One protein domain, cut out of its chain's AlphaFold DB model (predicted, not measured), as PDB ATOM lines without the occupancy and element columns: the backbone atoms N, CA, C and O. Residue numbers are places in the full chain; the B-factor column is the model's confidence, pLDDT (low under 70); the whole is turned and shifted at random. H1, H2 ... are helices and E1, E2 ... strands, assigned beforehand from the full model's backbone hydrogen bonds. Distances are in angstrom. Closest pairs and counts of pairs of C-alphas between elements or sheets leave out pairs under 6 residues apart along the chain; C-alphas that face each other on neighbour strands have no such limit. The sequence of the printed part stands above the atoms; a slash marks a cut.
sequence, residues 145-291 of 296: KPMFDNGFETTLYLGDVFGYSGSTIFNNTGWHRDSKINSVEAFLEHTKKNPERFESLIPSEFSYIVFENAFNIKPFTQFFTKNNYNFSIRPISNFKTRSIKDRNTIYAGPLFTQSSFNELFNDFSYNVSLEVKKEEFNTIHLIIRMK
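This is residues 145 to 291 of the 296 residues of the protein "Putative adenylate cyclase protein" of Algibacter lectus (UniProt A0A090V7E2). A small parallel sheet of three strands, E4, E1 and E5, with the long helix H4 packed on it makes the main lobe, and two smaller, loosely attached parts extend from it. Toward one end of the long axis the hairpin E2 and E3 and the helices H2 and H3 form a second lobe; to one side of the sheet lies the hairpin E6 and E7, with H6 packed on E6. The printed part has 147 residues with six named helices and seven named strands, in the order H1 E1 E2 E3 H2 H3 H4 E4 H5 E5 H6 E6 E7, and the class is mixed, helices and strands. It is only just loose, close to compact, with a radius of gyration of the C-alphas of 17.9 A, and elongated, spanning 53 by 33 by 27 A.

In the largest sheet, E1 (residues 153 to 158) is the inner strand, parallel to E4 (232 to 235), with N 156 and O 232 2.8 A apart, and to E5 (247 to 252), with N 157 and O 250 2.7 A apart. E4, H5 (241 to 245) and E5 form a split strand-helix-strand unit, with E1 between its strands and a right-handed crossover. H5 only grazes the sheet, and so does H1 (145 to 149). H4 (211 to 226) is on the sheet, making two layers; its closest C-alphas to E5 are those of Asn 216 and Ala 252, 6.5 A apart. E2 (164 to 167) and E3 (173 to 176) are an antiparallel hairpin, with N 176 and O 164 2.8 A apart. H2 (184 to 193) and H3 (195 to 198) only just touch, with 3 pairs of C-alphas within 8 A, and only at the corner; Thr 191 and Phe 198 have the closest C-alphas, 5.1 A apart. E6 (272 to 278) and E7 (284 to 290) are an antiparallel hairpin, with N 273 and O 289 2.8 A apart. The closest C-alphas of H6 (259 to 268) and E6 are those of Asn 266 and Ser 273, 5.2 A apart. Every O i to N i+4 pair is within hydrogen-bond range in H1, H2 and H6, but 9 of 12 in H4 and 0 of 1 in H5, where both O i to N i+3 pairs are; H3 is too short for an i+4 pair.

H1 begins at C-alpha 145 (207.891, 144.467, 187.527), and E7 ends at C-alpha 290 (204.647, 162.458, 173.768). H4 is 24.0 A long, E6 19.6 A, E7 19.4 A, E1 16.2 A and E5 15.9 A.

The C-alphas of Asp 149 and Asn 171 are the two farthest apart, 54.5 A. The printed part has no cut, and the link from H3 to H4, 12 residues, is long. Residues 192 to 197, of which 195 to 197 belong to H3, stand free. Mean pLDDT of the printed part is 86.1; residues 256 to 257 and 278 to 284 are under 70.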
ATOM      1  N   LYS A 145     207.677 144.751 186.102       88.19
ATOM      2  CA  LYS A 145     207.891 144.467 187.527       88.19
ATOM      3  C   LYS A 145     206.706 144.867 188.424       88.19
ATOM      4  O   LYS A 145     206.272 144.013 189.188       88.19
ATOM      5  N   PRO A 146     206.116 146.076 188.312       88.88
ATOM      6  CA  PRO A 146     204.949 146.432 189.124       88.88
ATOM      7  C   PRO A 146     203.768 145.475 188.930       88.88
ATOM      8  O   PRO A 146     203.021 145.214 189.863       88.88
ATOM      9  N   MET A 147     203.617 144.939 187.719       89.06
ATOM     10  CA  MET A 147     202.575 143.976 187.375       89.06
ATOM     11  C   MET A 147     202.860 142.588 187.969       89.06
ATOM     12  O   MET A 147     201.941 141.911 188.416       89.06
ATOM     13  N   PHE A 148     204.127 142.168 188.015       90.62
ATOM     14  CA  PHE A 148     204.514 140.905 188.648       90.62
ATOM     15  C   PHE A 148     204.359 140.932 190.173       90.62
ATOM     16  O   PHE A 148     204.010 139.915 190.769       90.62
ATOM     17  N   ASP A 149     204.571 142.098 190.784       89.62
ATOM     18  CA  ASP A 149     204.631 142.254 192.239       89.62
ATOM     19  C   ASP A 149     203.263 142.591 192.879       89.62
ATOM     20  O   ASP A 149     203.124 142.506 194.097       89.62
ATOM     21  N   ASN A 150     202.242 142.972 192.098       90.75
ATOM     22  CA  ASN A 150     200.959 143.459 192.637       90.75
ATOM     23  C   ASN A 150     199.939 142.369 193.015       90.75
ATOM     24  O   ASN A 150     198.898 142.690 193.583       90.75
ATOM     25  N   GLY A 151     200.213 141.099 192.700       89.56
ATOM     26  CA  GLY A 151     199.349 139.961 193.040       89.56
ATOM     27  C   GLY A 151     198.053 139.838 192.228       89.56
ATOM     28  O   GLY A 151     197.301 138.891 192.447       89.56
ATOM     29  N   PHE A 152     197.782 140.743 191.284       92.50
ATOM     30  CA  PHE A 152     196.629 140.620 190.396       92.50
ATOM     31  C   PHE A 152     196.854 139.552 189.326       92.50
ATOM     32  O   PHE A 152     197.959 139.386 188.803       92.50
ATOM     33  N   GLU A 153     195.776 138.868 188.941       93.75
ATOM     34  CA  GLU A 153     195.799 138.008 187.761       93.75
ATOM     35  C   GLU A 153     196.126 138.836 186.514       93.75
ATOM     36  O   GLU A 153     195.691 139.980 186.381       93.75
ATOM     37  N   THR A 154     196.866 138.246 185.575       95.06
ATOM     38  CA  THR A 154     197.156 138.884 184.289       95.06
ATOM     39  C   THR A 154     196.411 138.199 183.157       95.06
ATOM     40  O   THR A 154     196.435 136.972 183.025       95.06
ATOM     41  N   THR A 155     195.787 139.003 182.298       95.38
ATOM     42  CA  THR A 155     195.172 138.540 181.055       95.38
ATOM     43  C   THR A 155     195.800 139.244 179.853       95.38
ATOM     44  O   THR A 155     195.796 140.473 179.763       95.38
ATOM     45  N   LEU A 156     196.306 138.447 178.911       94.88
ATOM     46  CA  LEU A 156     196.676 138.865 177.564       94.88
ATOM     47  C   LEU A 156     195.443 138.778 176.661       94.88
ATOM     48  O   LEU A 156     195.008 137.689 176.280       94.88
ATOM     49  N   TYR A 157     194.894 139.935 176.320       92.00
ATOM     50  CA  TYR A 157     193.829 140.089 175.344       92.00
ATOM     51  C   TYR A 157     194.411 140.178 173.937       92.00
ATOM     52  O   TYR A 157     195.180 141.088 173.623       92.00
ATOM     53  N   LEU A 158     194.036 139.228 173.089       92.50
ATOM     54  CA  LEU A 158     194.437 139.181 171.689       92.50
ATOM     55  C   LEU A 158     193.396 139.869 170.816       92.50
ATOM     56  O   LEU A 158     192.196 139.680 171.015       92.50
ATOM     57  N   GLY A 159     193.855 140.629 169.823       88.38
ATOM     58  CA  GLY A 159     192.975 141.156 168.787       88.38
ATOM     59  C   GLY A 159     192.267 140.020 168.050       88.38
ATOM     60  O   GLY A 159     192.915 139.110 167.531       88.38
ATOM     61  N   ASP A 160     190.945 140.082 167.999       88.88
ATOM     62  CA  ASP A 160     190.091 139.141 167.295       88.88
ATOM     63  C   ASP A 160     189.286 139.862 166.208       88.88
ATOM     64  O   ASP A 160     189.344 141.086 166.037       88.88
ATOM     65  N   VAL A 161     188.577 139.067 165.417       87.88
ATOM     66  CA  VAL A 161     187.729 139.548 164.341       87.88
ATOM     67  C   VAL A 161     186.285 139.246 164.698       87.88
ATOM     68  O   VAL A 161     185.878 138.082 164.762       87.88
ATOM     69  N   PHE A 162     185.518 140.313 164.909       87.69
ATOM     70  CA  PHE A 162     184.073 140.237 165.051       87.69
ATOM     71  C   PHE A 162     183.426 139.868 163.714       87.69
ATOM     72  O   PHE A 162     183.796 140.398 162.660       87.69
ATOM     73  N   GLY A 163     182.424 139.003 163.775       91.44
ATOM     74  CA  GLY A 163     181.574 138.700 162.637       91.44
ATOM     75  C   GLY A 163     180.192 138.266 163.077       91.44
ATOM     76  O   GLY A 163     179.842 138.296 164.257       91.44
ATOM     77  N   TYR A 164     179.394 137.892 162.096       93.31
ATOM     78  CA  TYR A 164     177.985 137.575 162.261       93.31
ATOM     79  C   TYR A 164     177.599 136.458 161.303       93.31
ATOM     80  O   TYR A 164     178.204 136.292 160.246       93.31
ATOM     81  N   SER A 165     176.607 135.671 161.684       93.62
ATOM     82  CA  SER A 165     176.167 134.506 160.932       93.62
ATOM     83  C   SER A 165     174.858 134.788 160.210       93.62
ATOM     84  O   SER A 165     174.013 135.537 160.695       93.62
ATOM     85  N   GLY A 166     174.679 134.164 159.053       91.81
ATOM     86  CA  GLY A 166     173.436 134.238 158.289       91.81
ATOM     87  C   GLY A 166     173.546 133.514 156.957       91.81
ATOM     88  O   GLY A 166     174.563 132.868 156.685       91.81
ATOM     89  N   SER A 167     172.511 133.609 156.123       90.44
ATOM     90  CA  SER A 167     172.501 132.927 154.824       90.44
ATOM     91  C   SER A 167     173.646 133.411 153.935       90.44
ATOM     92  O   SER A 167     173.906 134.610 153.833       90.44
ATOM     93  N   THR A 168     174.337 132.485 153.278       88.81
ATOM     94  CA  THR A 168     175.292 132.806 152.212       88.81
ATOM     95  C   THR A 168     174.619 132.747 150.840       88.81
ATOM     96  O   THR A 168     173.460 132.348 150.712       88.81
ATOM     97  N   ILE A 169     175.384 133.079 149.797       87.81
ATOM     98  CA  ILE A 169     174.988 132.920 148.390       87.81
ATOM     99  C   ILE A 169     174.732 131.457 147.976       87.81
ATOM    100  O   ILE A 169     174.157 131.218 146.921       87.81
ATOM    101  N   PHE A 170     175.155 130.484 148.787       92.81
ATOM    102  CA  PHE A 170     174.958 129.052 148.550       92.81
ATOM    103  C   PHE A 170     173.798 128.464 149.371       92.81
ATOM    104  O   PHE A 170     173.706 127.246 149.504       92.81
ATOM    105  N   ASN A 171     172.929 129.304 149.951       87.50
ATOM    106  CA  ASN A 171     171.785 128.905 150.787       87.50
ATOM    107  C   ASN A 171     172.141 128.048 152.019       87.50
ATOM    108  O   ASN A 171     171.292 127.340 152.559       87.50
ATOM    109  N   ASN A 172     173.382 128.117 152.496       92.75
ATOM    110  CA  ASN A 172     173.780 127.589 153.799       92.75
ATOM    111  C   ASN A 172     173.985 128.733 154.802       92.75
ATOM    112  O   ASN A 172     174.086 129.902 154.427       92.75
ATOM    113  N   THR A 173     174.072 128.402 156.089       90.50
ATOM    114  CA  THR A 173     174.505 129.362 157.108       90.50
ATOM    115  C   THR A 173     176.021 129.500 157.053       90.50
ATOM    116  O   THR A 173     176.743 128.509 157.155       90.50
ATOM    117  N   GLY A 174     176.502 130.729 156.909       90.44
ATOM    118  CA  GLY A 174     177.923 131.046 156.936       90.44
ATOM    119  C   GLY A 174     178.235 132.153 157.923       90.44
ATOM    120  O   GLY A 174     177.343 132.874 158.374       90.44
ATOM    121  N   TRP A 175     179.519 132.265 158.245       93.00
ATOM    122  CA  TRP A 175     180.065 133.365 159.024       93.00
ATOM    123  C   TRP A 175     180.547 134.467 158.082       93.00
ATOM    124  O   TRP A 175     181.258 134.207 157.109       93.00
ATOM    125  N   HIS A 176     180.162 135.697 158.385       91.25
ATOM    126  CA  HIS A 176     180.392 136.876 157.566       91.25
ATOM    127  C   HIS A 176     181.213 137.907 158.331       91.25
ATOM    128  O   HIS A 176     181.090 138.059 159.549       91.25
ATOM    129  N   ARG A 177     182.014 138.666 157.581       88.94
ATOM    130  CA  ARG A 177     182.854 139.743 158.099       88.94
ATOM    131  C   ARG A 177     182.661 141.017 157.295       88.94
ATOM    132  O   ARG A 177     182.953 141.049 156.104       88.94
ATOM    133  N   ASP A 178     182.299 142.089 157.989       87.81
ATOM    134  CA  ASP A 178     182.416 143.463 157.499       87.81
ATOM    135  C   ASP A 178     183.433 144.213 158.358       87.81
ATOM    136  O   ASP A 178     183.261 144.316 159.570       87.81
ATOM    137  N   SER A 179     184.489 144.745 157.738       81.19
ATOM    138  CA  SER A 179     185.573 145.467 158.417       81.19
ATOM    139  C   SER A 179     185.122 146.731 159.157       81.19
ATOM    140  O   SER A 179     185.831 147.193 160.058       81.19
ATOM    141  N   LYS A 180     183.947 147.279 158.826       82.12
ATOM    142  CA  LYS A 180     183.347 148.441 159.494       82.12
ATOM    143  C   LYS A 180     182.591 148.068 160.771       82.12
ATOM    144  O   LYS A 180     182.407 148.930 161.626       82.12
ATOM    145  N   ILE A 181     182.219 146.800 160.940       86.19
ATOM    146  CA  ILE A 181     181.450 146.308 162.087       86.19
ATOM    147  C   ILE A 181     182.369 145.473 162.981       86.19
ATOM    148  O   ILE A 181     182.721 144.351 162.636       86.19
ATOM    149  N   ASN A 182     182.791 146.021 164.123       83.75
ATOM    150  CA  ASN A 182     183.795 145.395 165.000       83.75
ATOM    151  C   ASN A 182     183.281 145.067 166.414       83.75
ATOM    152  O   ASN A 182     184.068 144.651 167.257       83.75
ATOM    153  N   SER A 183     181.987 145.254 166.676       83.69
ATOM    154  CA  SER A 183     181.348 144.901 167.946       83.69
ATOM    155  C   SER A 183     179.862 144.602 167.747       83.69
ATOM    156  O   SER A 183     179.286 144.925 166.701       83.69
ATOM    157  N   VAL A 184     179.232 144.026 168.773       86.75
ATOM    158  CA  VAL A 184     177.782 143.783 168.798       86.75
ATOM    159  C   VAL A 184     177.016 145.104 168.712       86.75
ATOM    160  O   VAL A 184     176.070 145.216 167.940       86.75
ATOM    161  N   GLU A 185     177.447 146.133 169.438       87.06
ATOM    162  CA  GLU A 185     176.821 147.458 169.421       87.06
ATOM    163  C   GLU A 185     176.874 148.067 168.017       87.06
ATOM    164  O   GLU A 185     175.851 148.516 167.499       87.06
ATOM    165  N   ALA A 186     178.038 147.998 167.360       87.25
ATOM    166  CA  ALA A 186     178.193 148.465 165.988       87.25
ATOM    167  C   ALA A 186     177.286 147.687 165.023       87.25
ATOM    168  O   ALA A 186     176.679 148.289 164.138       87.25
ATOM    169  N   PHE A 187     177.155 146.369 165.193       91.06
ATOM    170  CA  PHE A 187     176.261 145.545 164.379       91.06
ATOM    171  C   PHE A 187     174.796 145.968 164.546       91.06
ATOM    172  O   PHE A 187     174.088 146.166 163.556       91.06
ATOM    173  N   LEU A 188     174.351 146.172 165.788       91.38
ATOM    174  CA  LEU A 188     172.989 146.611 166.091       91.38
ATOM    175  C   LEU A 188     172.699 148.003 165.513       91.38
ATOM    176  O   LEU A 188     171.614 148.233 164.984       91.38
ATOM    177  N   GLU A 189     173.658 148.930 165.555       91.69
ATOM    178  CA  GLU A 189     173.515 150.239 164.906       91.69
ATOM    179  C   GLU A 189     173.398 150.137 163.381       91.69
ATOM    180  O   GLU A 189     172.570 150.827 162.782       91.69
ATOM    181  N   HIS A 190     174.201 149.284 162.741       91.38
ATOM    182  CA  HIS A 190     174.124 149.069 161.292       91.38
ATOM    183  C   HIS A 190     172.801 148.415 160.888       91.38
ATOM    184  O   HIS A 190     172.212 148.825 159.887       91.38
ATOM    185  N   THR A 191     172.306 147.484 161.707       92.25
ATOM    186  CA  THR A 191     171.000 146.836 161.530       92.25
ATOM    187  C   THR A 191     169.867 147.852 161.601       92.25
ATOM    188  O   THR A 191     169.009 147.872 160.728       92.25
ATOM    189  N   LYS A 192     169.903 148.778 162.570       92.25
ATOM    190  CA  LYS A 192     168.917 149.871 162.656       92.25
ATOM    191  C   LYS A 192     168.937 150.791 161.433       92.25
ATOM    192  O   LYS A 192     167.895 151.313 161.057       92.25
ATOM    193  N   LYS A 193     170.114 151.021 160.840       92.56
ATOM    194  CA  LYS A 193     170.276 151.900 159.669       92.56
ATOM    195  C   LYS A 193     169.894 151.228 158.347       92.56
ATOM    196  O   LYS A 193     169.489 151.934 157.436       92.56
ATOM    197  N   ASN A 194     170.060 149.908 158.229       91.44
ATOM    198  CA  ASN A 194     169.824 149.148 156.993       91.44
ATOM    199  C   ASN A 194     169.135 147.804 157.308       91.44
ATOM    200  O   ASN A 194     169.749 146.747 157.130       91.44
ATOM    201  N   PRO A 195     167.891 147.813 157.816       89.94
ATOM    202  CA  PRO A 195     167.235 146.608 158.320       89.94
ATOM    203  C   PRO A 195     167.126 145.513 157.255       89.94
ATOM    204  O   PRO A 195     167.525 144.386 157.523       89.94
ATOM    205  N   GLU A 196     166.758 145.848 156.013       89.88
ATOM    206  CA  GLU A 196     166.601 144.870 154.920       89.88
ATOM    207  C   GLU A 196     167.839 143.994 154.654       89.88
ATOM    208  O   GLU A 196     167.730 142.875 154.158       89.88
ATOM    209  N   ARG A 197     169.034 144.496 154.989       84.75
ATOM    210  CA  ARG A 197     170.315 143.839 154.714       84.75
ATOM    211  C   ARG A 197     170.835 143.032 155.902       84.75
ATOM    212  O   ARG A 197     171.648 142.132 155.704       84.75
ATOM    213  N   PHE A 198     170.405 143.367 157.116       88.25
ATOM    214  CA  PHE A 198     170.952 142.815 158.359       88.25
ATOM    215  C   PHE A 198     169.925 142.072 159.217       88.25
ATOM    216  O   PHE A 198     170.327 141.357 160.126       88.25
ATOM    217  N   GLU A 199     168.626 142.189 158.937       84.94
ATOM    218  CA  GLU A 199     167.549 141.587 159.738       84.94
ATOM    219  C   GLU A 199     167.645 140.055 159.837       84.94
ATOM    220  O   GLU A 199     167.334 139.482 160.877       84.94
ATOM    221  N   SER A 200     168.141 139.387 158.791       88.00
ATOM    222  CA  SER A 200     168.360 137.931 158.780       88.00
ATOM    223  C   SER A 200     169.723 137.495 159.338       88.00
ATOM    224  O   SER A 200     170.039 136.302 159.332       88.00
ATOM    225  N   LEU A 201     170.548 138.445 159.788       93.06
ATOM    226  CA  LEU A 201     171.897 138.210 160.292       93.06
ATOM    227  C   LEU A 201     171.913 138.285 161.819       93.06
ATOM    228  O   LEU A 201     171.238 139.105 162.435       93.06
ATOM    229  N   ILE A 202     172.737 137.446 162.441       92.88
ATOM    230  CA  ILE A 202     172.836 137.340 163.898       92.88
ATOM    231  C   ILE A 202     174.297 137.562 164.299       92.88
ATOM    232  O   ILE A 202     175.174 136.933 163.699       92.88
ATOM    233  N   PRO A 203     174.601 138.412 165.300       92.00
ATOM    234  CA  PRO A 203     175.948 138.516 165.856       92.00
ATOM    235  C   PRO A 203     176.509 137.135 166.184       92.00
ATOM    236  O   PRO A 203     175.820 136.312 166.786       92.00
ATOM    237  N   SER A 204     177.745 136.859 165.780       87.50
ATOM    238  CA  SER A 204     178.335 135.556 166.061       87.50
ATOM    239  C   SER A 204     178.614 135.420 167.558       87.50
ATOM    240  O   SER A 204     179.080 136.364 168.196       87.50
ATOM    241  N   GLU A 205     178.364 134.233 168.111       81.88
ATOM    242  CA  GLU A 205     178.699 133.914 169.506       81.88
ATOM    243  C   GLU A 205     180.212 133.824 169.740       81.88
ATOM    244  O   GLU A 205     180.676 133.902 170.878       81.88
ATOM    245  N   PHE A 206     180.992 133.659 168.669       80.50
ATOM    246  CA  PHE A 206     182.440 133.545 168.725       80.50
ATOM    247  C   PHE A 206     183.122 134.482 167.727       80.50
ATOM    248  O   PHE A 206     182.674 134.726 166.609       80.50
ATOM    249  N   SER A 207     184.274 134.985 168.148       85.19
ATOM    250  CA  SER A 207     185.200 135.755 167.328       85.19
ATOM    251  C   SER A 207     186.323 134.859 166.813       85.19
ATOM    252  O   SER A 207     186.776 133.961 167.532       85.19
ATOM    253  N   TYR A 208     186.857 135.153 165.631       88.69
ATOM    254  CA  TYR A 208     188.035 134.445 165.132       88.69
ATOM    255  C   TYR A 208     189.334 135.162 165.492       88.69
ATOM    256  O   TYR A 208     189.449 136.382 165.408       88.69
ATOM    257  N   ILE A 209     190.334 134.372 165.870       87.38
ATOM    258  CA  ILE A 209     191.703 134.817 166.124       87.38
ATOM    259  C   ILE A 209     192.503 134.608 164.839       87.38
ATOM    260  O   ILE A 209     192.452 133.537 164.238       87.38
ATOM    261  N   VAL A 210     193.257 135.625 164.430       86.62
ATOM    262  CA  VAL A 210     194.124 135.550 163.248       86.62
ATOM    263  C   VAL A 210     195.481 134.919 163.585       86.62
ATOM    264  O   VAL A 210     195.936 135.002 164.733       86.62
ATOM    265  N   PHE A 211     196.133 134.286 162.603       88.62
ATOM    266  CA  PHE A 211     197.404 133.573 162.801       88.62
ATOM    267  C   PHE A 211     198.517 134.489 163.327       88.62
ATOM    268  O   PHE A 211     199.362 134.062 164.109       88.62
ATOM    269  N   GLU A 212     198.482 135.772 162.976       86.31
ATOM    270  CA  GLU A 212     199.429 136.801 163.397       86.31
ATOM    271  C   GLU A 212     199.509 136.938 164.922       86.31
ATOM    272  O   GLU A 212     200.550 137.315 165.460       86.31
ATOM    273  N   ASN A 213     198.461 136.552 165.656       90.19
ATOM    274  CA  ASN A 213     198.515 136.514 167.114       90.19
ATOM    275  C   ASN A 213     199.567 135.534 167.652       90.19
ATOM    276  O   ASN A 213     200.053 135.727 168.766       90.19
ATOM    277  N   ALA A 214     199.999 134.539 166.872       90.56
ATOM    278  CA  ALA A 214     201.113 133.667 167.237       90.56
ATOM    279  C   ALA A 214     202.422 134.451 167.462       90.56
ATOM    280  O   ALA A 214     203.205 134.087 168.347       90.56
ATOM    281  N   PHE A 215     202.633 135.557 166.732       89.75
ATOM    282  CA  PHE A 215     203.781 136.451 166.928       89.75
ATOM    283  C   PHE A 215     203.725 137.205 168.261       89.75
ATOM    284  O   PHE A 215     204.769 137.608 168.763       89.75
ATOM    285  N   ASN A 216     202.540 137.346 168.863       90.25
ATOM    286  CA  ASN A 216     202.372 137.907 170.203       90.25
ATOM    287  C   ASN A 216     202.501 136.814 171.272       90.25
ATOM    288  O   ASN A 216     203.302 136.934 172.198       90.25
ATOM    289  N   ILE A 217     201.756 135.714 171.129       94.25
ATOM    290  CA  ILE A 217     201.667 134.659 172.147       94.25
ATOM    291  C   ILE A 217     203.049 134.088 172.474       94.25
ATOM    292  O   ILE A 217     203.419 134.010 173.642       94.25
ATOM    293  N   LYS A 218     203.842 133.708 171.462       94.25
ATOM    294  CA  LYS A 218     205.116 133.010 171.695       94.25
ATOM    295  C   LYS A 218     206.120 133.854 172.505       94.25
ATOM    296  O   LYS A 218     206.605 133.338 173.516       94.25
ATOM    297  N   PRO A 219     206.427 135.118 172.144       93.00
ATOM    298  CA  PRO A 219     207.311 135.964 172.947       93.00
ATOM    299  C   PRO A 219     206.777 136.261 174.350       93.00
ATOM    300  O   PRO A 219     207.550 136.199 175.305       93.00
ATOM    301  N   PHE A 220     205.472 136.537 174.494       93.44
ATOM    302  CA  PHE A 220     204.862 136.768 175.806       93.44
ATOM    303  C   PHE A 220     205.000 135.534 176.702       93.44
ATOM    304  O   PHE A 220     205.521 135.649 177.810       93.44
ATOM    305  N   THR A 221     204.657 134.345 176.203       95.25
ATOM    306  CA  THR A 221     204.814 133.090 176.948       95.25
ATOM    307  C   THR A 221     206.265 132.853 177.359       95.25
ATOM    308  O   THR A 221     206.535 132.566 178.521       95.25
ATOM    309  N   GLN A 222     207.229 133.019 176.448       94.44
ATOM    310  CA  GLN A 222     208.651 132.841 176.774       94.44
ATOM    311  C   GLN A 222     209.131 133.828 177.843       94.44
ATOM    312  O   GLN A 222     209.845 133.442 178.773       94.44
ATOM    313  N   PHE A 223     208.745 135.098 177.722       91.81
ATOM    314  CA  PHE A 223     209.150 136.136 178.658       91.81
ATOM    315  C   PHE A 223     208.520 135.930 180.044       91.81
ATOM    316  O   PHE A 223     209.234 135.986 181.044       91.81
ATOM    317  N   PHE A 224     207.225 135.635 180.128       92.31
ATOM    318  CA  PHE A 224     206.505 135.491 181.397       92.31
ATOM    319  C   PHE A 224     206.913 134.207 182.132       92.31
ATOM    320  O   PHE A 224     207.233 134.258 183.321       92.31
ATOM    321  N   THR A 225     207.079 133.091 181.411       92.50
ATOM    322  CA  THR A 225     207.592 131.834 181.979       92.50
ATOM    323  C   THR A 225     209.007 131.989 182.537       92.50
ATOM    324  O   THR A 225     209.296 131.492 183.623       92.50
ATOM    325  N   LYS A 226     209.895 132.736 181.863       91.00
ATOM    326  CA  LYS A 226     211.249 133.025 182.379       91.00
ATOM    327  C   LYS A 226     211.227 133.784 183.712       91.00
ATOM    328  O   LYS A 226     212.177 133.680 184.485       91.00
ATOM    329  N   ASN A 227     210.163 134.539 183.974       88.94
ATOM    330  CA  ASN A 227     209.954 135.267 185.225       88.94
ATOM    331  C   ASN A 227     209.061 134.497 186.217       88.94
ATOM    332  O   ASN A 227     208.631 135.080 187.207       88.94
ATOM    333  N   ASN A 228     208.800 133.205 185.973       90.81
ATOM    334  CA  ASN A 228     207.933 132.349 186.789       90.81
ATOM    335  C   ASN A 228     206.550 132.970 187.055       90.81
ATOM    336  O   ASN A 228     206.005 132.864 188.152       90.81
ATOM    337  N   TYR A 229     206.014 133.664 186.053       92.25
ATOM    338  CA  TYR A 229     204.773 134.411 186.161       92.25
ATOM    339  C   TYR A 229     203.771 133.886 185.133       92.25
ATOM    340  O   TYR A 229     204.097 133.750 183.954       92.25
ATOM    341  N   ASN A 230     202.557 133.567 185.581       93.50
ATOM    342  CA  ASN A 230     201.517 132.996 184.731       93.50
ATOM    343  C   ASN A 230     200.530 134.070 184.256       93.50
ATOM    344  O   ASN A 230     200.343 135.097 184.904       93.50
ATOM    345  N   PHE A 231     199.878 133.825 183.125       95.69
ATOM    346  CA  PHE A 231     198.847 134.700 182.584       95.69
ATOM    347  C   PHE A 231     197.821 133.894 181.790       95.69
ATOM    348  O   PHE A 231     198.102 132.818 181.264       95.69
ATOM    349  N   SER A 232     196.611 134.433 181.695       95.50
ATOM    350  CA  SER A 232     195.544 133.887 180.857       95.50
ATOM    351  C   SER A 232     195.538 134.561 179.489       95.50
ATOM    352  O   SER A 232     195.908 135.726 179.362       95.50
ATOM    353  N   ILE A 233     195.090 133.847 178.459       94.88
ATOM    354  CA  ILE A 233     194.911 134.395 177.112       94.88
ATOM    355  C   ILE A 233     193.416 134.448 176.821       94.88
ATOM    356  O   ILE A 233     192.708 133.462 177.038       94.88
ATOM    357  N   ARG A 234     192.925 135.595 176.353       91.94
ATOM    358  CA  ARG A 234     191.515 135.797 175.995       91.94
ATOM    359  C   ARG A 234     191.403 136.592 174.688       91.94
ATOM    360  O   ARG A 234     192.280 137.400 174.401       91.94
ATOM    361  N   PRO A 235     190.346 136.393 173.893       89.44
ATOM    362  CA  PRO A 235     190.010 137.308 172.804       89.44
ATOM    363  C   PRO A 235     189.600 138.680 173.362       89.44
ATOM    364  O   PRO A 235     189.024 138.756 174.451       89.44
ATOM    365  N   ILE A 236     189.884 139.767 172.639       88.06
ATOM    366  CA  ILE A 236     189.507 141.127 173.057       88.06
ATOM    367  C   ILE A 236     187.985 141.309 173.137       88.06
ATOM    368  O   ILE A 236     187.534 142.070 173.986       88.06
ATOM    369  N   SER A 237     187.180 140.535 172.402       84.50
ATOM    370  CA  SER A 237     185.715 140.520 172.568       84.50
ATOM    371  C   SER A 237     185.259 140.117 173.979       84.50
ATOM    372  O   SER A 237     184.155 140.459 174.395       84.50
ATOM    373  N   ASN A 238     186.106 139.437 174.764       86.12
ATOM    374  CA  ASN A 238     185.806 139.083 176.156       86.12
ATOM    375  C   ASN A 238     186.221 140.174 177.158       86.12
ATOM    376  O   ASN A 238     186.033 140.005 178.369       86.12
ATOM    377  N   PHE A 239     186.842 141.259 176.698       86.88
ATOM    378  CA  PHE A 239     187.286 142.340 177.563       86.88
ATOM    379  C   PHE A 239     186.105 143.166 178.068       86.88
ATOM    380  O   PHE A 239     185.204 143.546 177.326       86.88
ATOM    381  N   LYS A 240     186.137 143.488 179.360       84.81
ATOM    382  CA  LYS A 240     185.195 144.412 179.990       84.81
ATOM    383  C   LYS A 240     185.994 145.534 180.637       84.81
ATOM    384  O   LYS A 240     186.930 145.268 181.384       84.81
ATOM    385  N   THR A 241     185.595 146.788 180.464       84.25
ATOM    386  CA  THR A 241     186.309 147.922 181.084       84.25
ATOM    387  C   THR A 241     186.414 147.793 182.609       84.25
ATOM    388  O   THR A 241     187.425 148.154 183.204       84.25
ATOM    389  N   ARG A 242     185.398 147.201 183.259       86.50
ATOM    390  CA  ARG A 242     185.391 146.970 184.714       86.50
ATOM    391  C   ARG A 242     186.521 146.053 185.192       86.50
ATOM    392  O   ARG A 242     186.975 146.243 186.314       86.50
ATOM    393  N   SER A 243     186.987 145.121 184.354       84.06
ATOM    394  CA  SER A 243     188.047 144.173 184.724       84.06
ATOM    395  C   SER A 243     189.363 144.870 185.068       84.06
ATOM    396  O   SER A 243     190.104 144.374 185.899       84.06
ATOM    397  N   ILE A 244     189.654 146.053 184.513       86.12
ATOM    398  CA  ILE A 244     190.915 146.770 184.798       86.12
ATOM    399  C   ILE A 244     191.086 147.076 186.297       86.12
ATOM    400  O   ILE A 244     192.203 147.249 186.775       86.12
ATOM    401  N   LYS A 245     189.988 147.130 187.059       86.69
ATOM    402  CA  LYS A 245     190.033 147.379 188.503       86.69
ATOM    403  C   LYS A 245     190.587 146.204 189.310       86.69
ATOM    404  O   LYS A 245     191.057 146.435 190.418       86.69
ATOM    405  N   ASP A 246     190.481 144.980 188.793       89.06
ATOM    406  CA  ASP A 246     190.785 143.749 189.532       89.06
ATOM    407  C   ASP A 246     191.824 142.841 188.862       89.06
ATOM    408  O   ASP A 246     192.188 141.810 189.426       89.06
ATOM    409  N   ARG A 247     192.322 143.211 187.675       91.44
ATOM    410  CA  ARG A 247     193.329 142.432 186.949       91.44
ATOM    411  C   ARG A 247     194.288 143.287 186.139       91.44
ATOM    412  O   ARG A 247     193.934 144.335 185.595       91.44
ATOM    413  N   ASN A 248     195.483 142.753 185.951       93.12
ATOM    414  CA  ASN A 248     196.441 143.264 184.991       93.12
ATOM    415  C   ASN A 248     195.966 142.940 183.567       93.12
ATOM    416  O   ASN A 248     195.651 141.794 183.236       93.12
ATOM    417  N   THR A 249     195.918 143.958 182.713       91.75
ATOM    418  CA  THR A 249     195.419 143.844 181.338       91.75
ATOM    419  C   THR A 249     196.546 144.151 180.365       91.75
ATOM    420  O   THR A 249     197.127 145.233 180.404       91.75
ATOM    421  N   ILE A 250     196.826 143.212 179.467       91.81
ATOM    422  CA  ILE A 250     197.735 143.408 178.339       91.81
ATOM    423  C   ILE A 250     196.911 143.248 177.075       91.81
ATOM    424  O   ILE A 250     196.207 142.256 176.936       91.81
ATOM    425  N   TYR A 251     197.006 144.192 176.149       90.00
ATOM    426  CA  TYR A 251     196.404 144.054 174.829       90.00
ATOM    427  C   TYR A 251     197.493 143.874 173.779       90.00
ATOM    428  O   TYR A 251     198.467 144.626 173.753       90.00
ATOM    429  N   ALA A 252     197.314 142.884 172.910       89.31
ATOM    430  CA  ALA A 252     198.170 142.644 171.763       89.31
ATOM    431  C   ALA A 252     197.300 142.415 170.527       89.31
ATOM    432  O   ALA A 252     196.699 141.356 170.342       89.31
ATOM    433  N   GLY A 253     197.215 143.431 169.679       83.50
ATOM    434  CA  GLY A 253     196.398 143.386 168.479       83.50
ATOM    435  C   GLY A 253     196.358 144.726 167.751       83.50
ATOM    436  O   GLY A 253     197.037 145.678 168.150       83.50
ATOM    437  N   PRO A 254     195.576 144.809 166.666       77.12
ATOM    438  CA  PRO A 254     195.459 146.024 165.877       77.12
ATOM    439  C   PRO A 254     194.736 147.129 166.660       77.12
ATOM    440  O   PRO A 254     193.528 147.081 166.865       77.12
ATOM    441  N   LEU A 255     195.456 148.182 167.050       74.44
ATOM    442  CA  LEU A 255     194.894 149.284 167.847       74.44
ATOM    443  C   LEU A 255     193.745 150.024 167.137       74.44
ATOM    444  O   LEU A 255     192.869 150.589 167.777       74.44
ATOM    445  N   PHE A 256     193.684 150.002 165.808       69.25
ATOM    446  CA  PHE A 256     192.665 150.726 165.044       69.25
ATOM    447  C   PHE A 256     191.269 150.092 165.038       69.25
ATOM    448  O   PHE A 256     190.325 150.720 164.549       69.25
ATOM    449  N   THR A 257     191.133 148.862 165.538       66.75
ATOM    450  CA  THR A 257     189.837 148.181 165.665       66.75
ATOM    451  C   THR A 257     189.247 148.284 167.069       66.75
ATOM    452  O   THR A 257     188.098 147.899 167.251       66.75
ATOM    453  N   GLN A 258     189.989 148.823 168.046       74.19
ATOM    454  CA  GLN A 258     189.624 148.792 169.467       74.19
ATOM    455  C   GLN A 258     189.634 150.195 170.092       74.19
ATOM    456  O   GLN A 258     190.547 150.560 170.835       74.19
ATOM    457  N   SER A 259     188.601 150.994 169.798       70.06
ATOM    458  CA  SER A 259     188.468 152.371 170.306       70.06
ATOM    459  C   SER A 259     188.489 152.441 171.833       70.06
ATOM    460  O   SER A 259     189.253 153.227 172.387       70.06
ATOM    461  N   SER A 260     187.754 151.556 172.511       73.19
ATOM    462  CA  SER A 260     187.667 151.534 173.975       73.19
ATOM    463  C   SER A 260     189.026 151.306 174.640       73.19
ATOM    464  O   SER A 260     189.329 151.920 175.659       73.19
ATOM    465  N   PHE A 261     189.877 150.448 174.065       78.38
ATOM    466  CA  PHE A 261     191.224 150.232 174.597       78.38
ATOM    467  C   PHE A 261     192.115 151.461 174.390       78.38
ATOM    468  O   PHE A 261     192.871 151.820 175.288       78.38
ATOM    469  N   ASN A 262     192.019 152.129 173.237       80.25
ATOM    470  CA  ASN A 262     192.799 153.338 172.965       80.25
ATOM    471  C   ASN A 262     192.423 154.489 173.903       80.25
ATOM    472  O   ASN A 262     193.310 155.198 174.373       80.25
ATOM    473  N   GLU A 263     191.129 154.664 174.178       82.88
ATOM    474  CA  GLU A 263     190.629 155.641 175.152       82.88
ATOM    475  C   GLU A 263     191.207 155.355 176.537       82.88
ATOM    476  O   GLU A 263     191.876 156.209 177.112       82.88
ATOM    477  N   LEU A 264     191.084 154.112 177.010       83.75
ATOM    478  CA  LEU A 264     191.646 153.696 178.295       83.75
ATOM    479  C   LEU A 264     193.164 153.887 178.348       83.75
ATOM    480  O   LEU A 264     193.687 154.416 179.327       83.75
ATOM    481  N   PHE A 265     193.886 153.492 177.297       84.50
ATOM    482  CA  PHE A 265     195.322 153.724 177.217       84.50
ATOM    483  C   PHE A 265     195.624 155.214 177.369       84.50
ATOM    484  O   PHE A 265     196.473 155.570 178.175       84.50
ATOM    485  N   ASN A 266     194.922 156.075 176.634       87.06
ATOM    486  CA  ASN A 266     195.121 157.518 176.679       87.06
ATOM    487  C   ASN A 266     194.759 158.143 178.026       87.06
ATOM    488  O   ASN A 266     195.413 159.110 178.417       87.06
ATOM    489  N   ASP A 267     193.776 157.608 178.739       86.50
ATOM    490  CA  ASP A 267     193.388 158.101 180.060       86.50
ATOM    491  C   ASP A 267     194.435 157.753 181.125       86.50
ATOM    492  O   ASP A 267     194.787 158.592 181.956       86.50
ATOM    493  N   PHE A 268     194.982 156.534 181.082       82.88
ATOM    494  CA  PHE A 268     195.933 156.042 182.088       82.88
ATOM    495  C   PHE A 268     197.404 156.301 181.743       82.88
ATOM    496  O   PHE A 268     198.270 156.254 182.621       82.88
ATOM    497  N   SER A 269     197.726 156.569 180.481       82.12
ATOM    498  CA  SER A 269     199.101 156.783 180.050       82.12
ATOM    499  C   SER A 269     199.654 158.113 180.559       82.12
ATOM    500  O   SER A 269     199.066 159.184 180.404       82.12
ATOM    501  N   TYR A 270     200.857 158.065 181.120       78.38
ATOM    502  CA  TYR A 270     201.453 159.243 181.742       78.38
ATOM    503  C   TYR A 270     202.084 160.208 180.725       78.38
ATOM    504  O   TYR A 270     201.756 161.390 180.681       78.38
ATOM    505  N   ASN A 271     202.950 159.685 179.852       84.25
ATOM    506  CA  ASN A 271     203.794 160.491 178.958       84.25
ATOM    507  C   ASN A 271     203.505 160.291 177.473       84.25
ATOM    508  O   ASN A 271     204.158 160.910 176.639       84.25
ATOM    509  N   VAL A 272     202.569 159.415 177.125       85.12
ATOM    510  CA  VAL A 272     202.341 158.994 175.742       85.12
ATOM    511  C   VAL A 272     200.853 159.028 175.450       85.12
ATOM    512  O   VAL A 272     200.071 158.667 176.310       85.12
ATOM    513  N   SER A 273     200.437 159.436 174.264       87.44
ATOM    514  CA  SER A 273     199.070 159.242 173.778       87.44
ATOM    515  C   SER A 273     199.094 158.577 172.410       87.44
ATOM    516  O   SER A 273     199.995 158.828 171.607       87.44
ATOM    517  N   LEU A 274     198.087 157.758 172.146       86.12
ATOM    518  CA  LEU A 274     197.816 157.115 170.873       86.12
ATOM    519  C   LEU A 274     196.720 157.886 170.143       86.12
ATOM    520  O   LEU A 274     195.639 158.115 170.683       86.12
ATOM    521  N   GLU A 275     196.987 158.250 168.899       84.81
ATOM    522  CA  GLU A 275     195.989 158.766 167.969       84.81
ATOM    523  C   GLU A 275     195.947 157.845 166.751       84.81
ATOM    524  O   GLU A 275     196.972 157.580 166.122       84.81
ATOM    525  N   VAL A 276     194.759 157.339 166.427       80.50
ATOM    526  CA  VAL A 276     194.528 156.541 165.222       80.50
ATOM    527  C   VAL A 276     193.908 157.456 164.174       80.50
ATOM    528  O   VAL A 276     192.753 157.853 164.316       80.50
ATOM    529  N   LYS A 277     194.653 157.775 163.113       77.50
ATOM    530  CA  LYS A 277     194.110 158.471 161.941       77.50
ATOM    531  C   LYS A 277     193.785 157.466 160.844       77.50
ATOM    532  O   LYS A 277     194.631 156.652 160.478       77.50
ATOM    533  N   LYS A 278     192.561 157.532 160.325       69.88
ATOM    534  CA  LYS A 278     192.145 156.821 159.112       69.88
ATOM    535  C   LYS A 278     192.115 157.840 157.976       69.88
ATOM    536  O   LYS A 278     191.381 158.817 158.088       69.88
ATOM    537  N   GLU A 279     192.922 157.639 156.941       67.69
ATOM    538  CA  GLU A 279     192.874 158.459 155.724       67.69
ATOM    539  C   GLU A 279     191.943 157.826 154.679       67.69
ATOM    540  O   GLU A 279     191.578 156.644 154.774       67.69
ATOM    541  N   GLU A 280     191.533 158.615 153.682       47.03
ATOM    542  CA  GLU A 280     190.884 158.080 152.482       47.03
ATOM    543  C   GLU A 280     191.819 157.021 151.861       47.03
ATOM    544  O   GLU A 280     193.035 157.163 151.910       47.03
ATOM    545  N   PHE A 281     191.270 155.914 151.346       50.66
ATOM    546  CA  PHE A 281     192.007 154.719 150.871       50.66
ATOM    547  C   PHE A 281     192.474 153.700 151.928       50.66
ATOM    548  O   PHE A 281     193.373 152.902 151.664       50.66
ATOM    549  N   ASN A 282     191.814 153.621 153.091       56.50
ATOM    550  CA  ASN A 282     191.984 152.516 154.055       56.50
ATOM    551  C   ASN A 282     193.389 152.421 154.689       56.50
ATOM    552  O   ASN A 282     193.706 151.430 155.349       56.50
ATOM    553  N   THR A 283     194.220 153.453 154.521       57.25
ATOM    554  CA  THR A 283     195.508 153.555 155.207       57.25
ATOM    555  C   THR A 283     195.278 154.062 156.624       57.25
ATOM    556  O   THR A 283     194.528 155.012 156.866       57.25
ATOM    557  N   ILE A 284     195.888 153.371 157.584       67.56
ATOM    558  CA  ILE A 284     195.721 153.636 159.007       67.56
ATOM    559  C   ILE A 284     197.066 154.064 159.575       67.56
ATOM    560  O   ILE A 284     198.017 153.283 159.604       67.56
ATOM    561  N   HIS A 285     197.122 155.294 160.076       70.56
ATOM    562  CA  HIS A 285     198.289 155.830 160.758       70.56
ATOM    563  C   HIS A 285     198.088 155.752 162.268       70.56
ATOM    564  O   HIS A 285     197.201 156.396 162.832       70.56
ATOM    565  N   LEU A 286     198.946 154.973 162.930       74.25
ATOM    566  CA  LEU A 286     199.105 155.030 164.377       74.25
ATOM    567  C   LEU A 286     200.116 156.128 164.709       74.25
ATOM    568  O   LEU A 286     201.302 156.000 164.408       74.25
ATOM    569  N   ILE A 287     199.657 157.200 165.345       78.56
ATOM    570  CA  ILE A 287     200.512 158.299 165.782       78.56
ATOM    571  C   ILE A 287     200.692 158.188 167.291       78.56
ATOM    572  O   ILE A 287     199.746 158.333 168.064       78.56
ATOM    573  N   ILE A 288     201.933 157.957 167.710       80.56
ATOM    574  CA  ILE A 288     202.329 157.983 169.115       80.56
ATOM    575  C   ILE A 288     202.870 159.381 169.412       80.56
ATOM    576  O   ILE A 288     203.882 159.791 168.843       80.56
ATOM    577  N   ARG A 289     202.199 160.135 170.286       84.00
ATOM    578  CA  ARG A 289     202.649 161.468 170.712       84.00
ATOM    579  C   ARG A 289     203.159 161.432 172.139       84.00
ATOM    580  O   ARG A 289     202.549 160.810 173.002       84.00
ATOM    581  N   MET A 290     204.235 162.163 172.400       81.88
ATOM    582  CA  MET A 290     204.647 162.458 173.768       81.88
ATOM    583  C   MET A 290     203.700 163.512 174.349       81.88
ATOM    584  O   MET A 290     203.555 164.599 173.783       81.88
ATOM    585  N   LYS A 291     203.062 163.216 175.483       80.00
ATOM    586  CA  LYS A 291     202.325 164.220 176.255       80.00
ATOM    587  C   LYS A 291     203.350 165.222 176.791       80.00
ATOM    588  O   LYS A 291     204.324 164.833 177.435       80.00
TER     589      LYS A 291